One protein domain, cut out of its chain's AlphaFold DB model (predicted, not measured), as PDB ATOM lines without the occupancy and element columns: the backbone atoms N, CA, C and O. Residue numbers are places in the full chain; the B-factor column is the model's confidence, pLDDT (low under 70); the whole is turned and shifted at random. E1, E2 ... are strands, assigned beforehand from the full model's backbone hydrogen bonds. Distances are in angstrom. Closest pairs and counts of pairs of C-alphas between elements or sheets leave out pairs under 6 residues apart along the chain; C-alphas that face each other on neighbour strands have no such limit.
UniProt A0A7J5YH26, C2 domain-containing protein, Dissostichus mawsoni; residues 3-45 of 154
ATOM      1  N   LEU A   3     203.495 219.775 152.736       81.94
ATOM      2  CA  LEU A   3     204.529 220.635 152.174       81.94
ATOM      3  C   LEU A   3     205.220 221.396 153.304       81.94
ATOM      4  O   LEU A   3     204.564 221.878 154.230       81.94
ATOM      5  N   LYS A   4     206.543 221.499 153.225       86.00
ATOM      6  CA  LYS A   4     207.366 222.293 154.137       86.00
ATOM      7  C   LYS A   4     208.131 223.315 153.303       86.00
ATOM      8  O   LYS A   4     208.689 222.946 152.278       86.00
ATOM      9  N   VAL A   5     208.118 224.569 153.737       83.44
ATOM     10  CA  VAL A   5     208.833 225.672 153.084       83.44
ATOM     11  C   VAL A   5     210.003 226.054 153.976       83.44
ATOM     12  O   VAL A   5     209.798 226.261 155.175       83.44
ATOM     13  N   TYR A   6     211.193 226.124 153.394       84.00
ATOM     14  CA  TYR A   6     212.439 226.454 154.075       84.00
ATOM     15  C   TYR A   6     213.056 227.706 153.455       84.00
ATOM     16  O   TYR A   6     212.882 227.940 152.260       84.00
ATOM     17  N   ASP A   7     213.735 228.494 154.278       80.25
ATOM     18  CA  ASP A   7     214.641 229.554 153.852       80.25
ATOM     19  C   ASP A   7     216.016 228.936 153.636       80.25
ATOM     20  O   ASP A   7     216.470 228.178 154.496       80.25
ATOM     21  N   GLN A   8     216.642 229.202 152.494       78.88
ATOM     22  CA  GLN A   8     217.905 228.568 152.131       78.88
ATOM     23  C   GLN A   8     219.058 229.551 152.328       78.88
ATOM     24  O   GLN A   8     219.331 230.370 151.452       78.88
ATOM     25  N   ASP A   9     219.756 229.414 153.456       83.25
ATOM     26  CA  ASP A   9     220.886 230.258 153.845       83.25
ATOM     27  C   ASP A   9     222.162 229.440 154.099       83.25
ATOM     28  O   ASP A   9     222.139 228.234 154.334       83.25
ATOM     29  N   ILE A  10     223.311 230.125 154.092       74.31
ATOM     30  CA  ILE A  10     224.669 229.541 154.087       74.31
ATOM     31  C   ILE A  10     224.964 228.638 155.309       74.31
ATOM     32  O   ILE A  10     225.905 227.844 155.264       74.31
ATOM     33  N   TRP A  11     224.189 228.732 156.396       69.31
ATOM     34  CA  TRP A  11     224.556 228.135 157.687       69.31
ATOM     35  C   TRP A  11     223.526 227.168 158.300       69.31
ATOM     36  O   TRP A  11     223.956 226.288 159.043       69.31
ATOM     37  N   LEU A  12     222.223 227.260 157.989       71.88
ATOM     38  CA  LEU A  12     221.218 226.205 158.228       71.88
ATOM     39  C   LEU A  12     219.862 226.594 157.605       71.88
ATOM     40  O   LEU A  12     219.437 227.735 157.763       71.88
ATOM     41  N   ASP A  13     219.158 225.644 156.984       79.56
ATOM     42  CA  ASP A  13     217.843 225.902 156.382       79.56
ATOM     43  C   ASP A  13     216.748 226.103 157.451       79.56
ATOM     44  O   ASP A  13     216.364 225.176 158.179       79.56
ATOM     45  N   ASP A  14     216.198 227.313 157.515       80.00
ATOM     46  CA  ASP A  14     215.193 227.723 158.495       80.00
ATOM     47  C   ASP A  14     213.777 227.338 158.030       80.00
ATOM     48  O   ASP A  14     213.326 227.728 156.956       80.00
ATOM     49  N   LEU A  15     212.998 226.608 158.839       81.38
ATOM     50  CA  LEU A  15     211.611 226.281 158.470       81.38
ATOM     51  C   LEU A  15     210.713 227.536 158.517       81.38
ATOM     52  O   LEU A  15     210.382 228.043 159.592       81.38
ATOM     53  N   LEU A  16     210.225 227.970 157.354       79.62
ATOM     54  CA  LEU A  16     209.328 229.120 157.187       79.62
ATOM     55  C   LEU A  16     207.852 228.765 157.422       79.62
ATOM     56  O   LEU A  16     207.067 229.577 157.928       79.62
ATOM     57  N   GLY A  17     207.447 227.531 157.110       78.75
ATOM     58  CA  GLY A  17     206.081 227.079 157.361       78.75
ATOM     59  C   GLY A  17     205.769 225.667 156.882       78.75
ATOM     60  O   GLY A  17     206.550 225.022 156.185       78.75
ATOM     61  N   ILE A  18     204.599 225.170 157.289       80.56
ATOM     62  CA  ILE A  18     204.092 223.845 156.924       80.56
ATOM     63  C   ILE A  18     202.668 224.003 156.400       80.56
ATOM     64  O   ILE A  18     201.804 224.503 157.118       80.56
ATOM     65  N   CYS A  19     202.414 223.504 155.197       79.94
ATOM     66  CA  CYS A  19     201.078 223.344 154.641       79.94
ATOM     67  C   CYS A  19     200.697 221.861 154.690       79.94
ATOM     68  O   CYS A  19     201.335 221.019 154.058       79.94
ATOM     69  N   GLN A  20     199.670 221.526 155.471       81.38
ATOM     70  CA  GLN A  20     199.157 220.163 155.582       81.38
ATOM     71  C   GLN A  20     197.694 220.143 155.142       81.38
ATOM     72  O   GLN A  20     196.836 220.778 155.756       81.38
ATOM     73  N   ARG A  21     197.422 219.420 154.055       75.50
ATOM     74  CA  ARG A  21     196.091 219.288 153.451       75.50
ATOM     75  C   ARG A  21     195.829 217.823 153.102       75.50
ATOM     76  O   ARG A  21     196.754 217.070 152.769       75.50
ATOM     77  N   GLN A  22     194.564 217.424 153.190       73.81
ATOM     78  CA  GLN A  22     194.097 216.174 152.589       73.81
ATOM     79  C   GLN A  22     194.155 216.328 151.067       73.81
ATOM     80  O   GLN A  22     193.789 217.389 150.563       73.81
ATOM     81  N   ILE A  23     194.644 215.308 150.360       67.56
ATOM     82  CA  ILE A  23     194.564 215.291 148.895       67.56
ATOM     83  C   ILE A  23     193.104 215.002 148.556       67.56
ATOM     84  O   ILE A  23     192.521 214.070 149.111       67.56
ATOM     85  N   LYS A  24     192.504 215.845 147.721       66.62
ATOM     86  CA  LYS A  24     191.151 215.640 147.201       66.62
ATOM     87  C   LYS A  24     191.256 215.223 145.744       66.62
ATOM     88  O   LYS A  24     192.173 215.685 145.072       66.62
ATOM     89  N   LEU A  25     190.322 214.382 145.296       63.06
ATOM     90  CA  LEU A  25     190.297 213.970 143.901       63.06
ATOM     91  C   LEU A  25     189.964 215.151 142.985       63.06
ATOM     92  O   LEU A  25     189.040 215.904 143.305       63.06
ATOM     93  N   GLY A  26     190.658 215.288 141.860       64.06
ATOM     94  CA  GLY A  26     190.463 216.333 140.864       64.06
ATOM     95  C   GLY A  26     191.587 217.372 140.828       64.06
ATOM     96  O   GLY A  26     192.549 217.335 141.597       64.06
ATOM     97  N   THR A  27     191.429 218.362 139.949       66.81
ATOM     98  CA  THR A  27     192.311 219.531 139.933       66.81
ATOM     99  C   THR A  27     191.914 220.503 141.044       66.81
ATOM    100  O   THR A  27     190.810 221.046 141.032       66.81
ATOM    101  N   HIS A  28     192.814 220.743 142.000       70.44
ATOM    102  CA  HIS A  28     192.572 221.655 143.126       70.44
ATOM    103  C   HIS A  28     193.677 222.691 143.235       70.44
ATOM    104  O   HIS A  28     194.848 222.328 143.310       70.44
ATOM    105  N   GLU A  29     193.298 223.966 143.326       73.50
ATOM    106  CA  GLU A  29     194.195 225.018 143.796       73.50
ATOM    107  C   GLU A  29     194.146 225.066 145.324       73.50
ATOM    108  O   GLU A  29     193.086 225.077 145.960       73.50
ATOM    109  N   HIS A  30     195.320 225.087 145.934       73.88
ATOM    110  CA  HIS A  30     195.459 225.091 147.372       73.88
ATOM    111  C   HIS A  30     196.255 226.297 147.822       73.88
ATOM    112  O   HIS A  30     197.414 226.455 147.452       73.88
ATOM    113  N   GLU A  31     195.642 227.085 148.699       79.25
ATOM    114  CA  GLU A  31     196.295 228.191 149.380       79.25
ATOM    115  C   GLU A  31     196.569 227.835 150.850       79.25
ATOM    116  O   GLU A  31     195.701 227.316 151.571       79.25
ATOM    117  N   CYS A  32     197.795 228.092 151.302       78.50
ATOM    118  CA  CYS A  32     198.244 227.864 152.671       78.50
ATOM    119  C   CYS A  32     199.016 229.070 153.210       78.50
ATOM    120  O   CYS A  32     200.001 229.496 152.610       78.50
ATOM    121  N   PHE A  33     198.619 229.556 154.387       77.25
ATOM    122  CA  PHE A  33     199.325 230.610 155.115       77.25
ATOM    123  C   PHE A  33     200.508 230.022 155.897       77.25
ATOM    124  O   PHE A  33     200.340 229.063 156.657       77.25
ATOM    125  N   LEU A  34     201.707 230.579 155.707       78.50
ATOM    126  CA  LEU A  34     202.921 230.141 156.400       78.50
ATOM    127  C   LEU A  34     203.047 230.810 157.777       78.50
ATOM    128  O   LEU A  34     202.564 231.917 158.003       78.50
ATOM    129  N   LYS A  35     203.724 230.136 158.716       71.31
ATOM    130  CA  LYS A  35     203.818 230.583 160.118       71.31
ATOM    131  C   LYS A  35     204.578 231.901 160.286       71.31
ATOM    132  O   LYS A  35     204.257 232.651 161.199       71.31
ATOM    133  N   LYS A  36     205.572 232.165 159.432       71.94
ATOM    134  CA  LYS A  36     206.355 233.412 159.425       71.94
ATOM    135  C   LYS A  36     205.832 234.452 158.410       71.94
ATOM    136  O   LYS A  36     206.524 235.422 158.128       71.94
ATOM    137  N   GLY A  37     204.611 234.279 157.890       69.88
ATOM    138  CA  GLY A  37     204.040 235.124 156.835       69.88
ATOM    139  C   GLY A  37     204.310 234.584 155.428       69.88
ATOM    140  O   GLY A  37     205.186 233.746 155.225       69.88
ATOM    141  N   GLY A  38     203.513 235.033 154.456       74.50
ATOM    142  CA  GLY A  38     203.536 234.535 153.080       74.50
ATOM    143  C   GLY A  38     202.505 233.436 152.801       74.50
ATOM    144  O   GLY A  38     201.948 232.808 153.709       74.50
ATOM    145  N   THR A  39     202.263 233.221 151.511       79.38
ATOM    146  CA  THR A  39     201.237 232.319 150.993       79.38
ATOM    147  C   THR A  39     201.868 231.319 150.033       79.38
ATOM    148  O   THR A  39     202.523 231.709 149.072       79.38
ATOM    149  N   LEU A  40     201.629 230.028 150.264       76.50
ATOM    150  CA  LEU A  40     201.953 228.967 149.314       76.50
ATOM    151  C   LEU A  40     200.708 228.628 148.492       76.50
ATOM    152  O   LEU A  40     199.699 228.216 149.071       76.50
ATOM    153  N   ARG A  41     200.806 228.773 147.166       79.31
ATOM    154  CA  ARG A  41     199.813 228.291 146.200       79.31
ATOM    155  C   ARG A  41     200.371 227.115 145.419       79.31
ATOM    156  O   ARG A  41     201.503 227.176 144.950       79.31
ATOM    157  N   TYR A  42     199.595 226.049 145.303       75.75
ATOM    158  CA  TYR A  42     199.954 224.890 144.491       75.75
ATOM    159  C   TYR A  42     198.708 224.250 143.889       75.75
ATOM    160  O   TYR A  42     197.628 224.325 144.476       75.75
ATOM    161  N   THR A  43     198.885 223.590 142.745       75.19
ATOM    162  CA  THR A  43     197.831 222.834 142.067       75.19
ATOM    163  C   THR A  43     198.203 221.361 142.052       75.19
ATOM    164  O   THR A  43     199.334 221.017 141.710       75.19
ATOM    165  N   THR A  44     197.274 220.485 142.428       72.62
ATOM    166  CA  THR A  44     197.412 219.044 142.175       72.62
ATOM    167  C   THR A  44     196.667 218.718 140.890       72.62
ATOM    168  O   THR A  44     195.476 219.022 140.833       72.62
ATOM    169  N   PRO A  45     197.320 218.165 139.858       73.12
ATOM    170  CA  PRO A  45     196.620 217.812 138.636       73.12
ATOM    171  C   PRO A  45     195.821 216.516 138.834       73.12
ATOM    172  O   PRO A  45     196.211 215.659 139.633       73.12
TER     173      PRO A  45
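Overview. This is residues 3 to 45 of the 154 residues of the protein "C2 domain-containing protein" of Dissostichus mawsoni (UniProt A0A7J5YH26). The domain is two separate two-stranded hairpins, E1 with E2 and E3 with E4, set off from each other along a loose rod and meeting over few residues, where E2 near its end passes E3 near its end. The turn between E1 and E2 makes one end of the rod, and the link from E2 to E3 loops out to the other end before the chain folds back into the second hairpin. The printed part has 43 residues with no named helix and four named strands, in the order E1, E2, E3, E4 along the chain, and the class is all strand. The sheets have the orders E1 - E2 and E3 - E4, both antiparallel. The whole is loose, with a radius of gyration of the C-alphas of 12.3 A and spans of 40 by 17 by 13 A.

Arrangement. E2, residues 14 to 20, and E1, residues 3 to 7, form a hairpin of antiparallel neighbours, with 164 degrees between their directions. The C-alphas of Lys 4 and Ile 18 face each other at 4.6 A. N 5 and O 17, 2.9 A apart, and N 16 and O 5, 2.8 A apart, are within hydrogen-bond range. E3, residues 28 to 33, and E4, residues 39 to 44, form the other hairpin, antiparallel at 159 degrees. Here the C-alphas of Glu 31 and Arg 41 face each other at 4.7 A. N 30 and O 42, at 2.8 A, and N 40 and O 32, at 2.9 A, are within hydrogen-bond range. Between E2 and E3 the closest C-alphas are those of Cys 19 and Cys 32, 5.7 A apart, with 3 pairs within 8 A. Between E2 and E4 there is 1 such pair, the C-alphas of Cys 19 and Leu 40 at 7.8 A. E1 is apart from E3 and from E4.

Along the chain. E1 begins at C-alpha 3, at (204.529, 220.635, 152.174), and measures 13.6 A from first to last C-alpha. E2, the longest strand with 7 residues, measures 18.0 A from C-alpha 14 at (215.193, 227.723, 158.495) to C-alpha 20. E3 measures 16.4 A. E4 also measures 16.4 A and ends at C-alpha 44, at (197.412, 219.044, 142.175).

Size, cuts and confidence. The two C-alphas farthest apart are those of Trp 11 and Gly 26, at 39.8 A. The printed part has no cut. The link from E3 to E4 is tight, those from E1 to E2 and from E2 to E3 are short, and no link is long. The mean pLDDT of the printed part is 75.9, and it is under 70 at residue 11, residues 23 to 27 and residue 37.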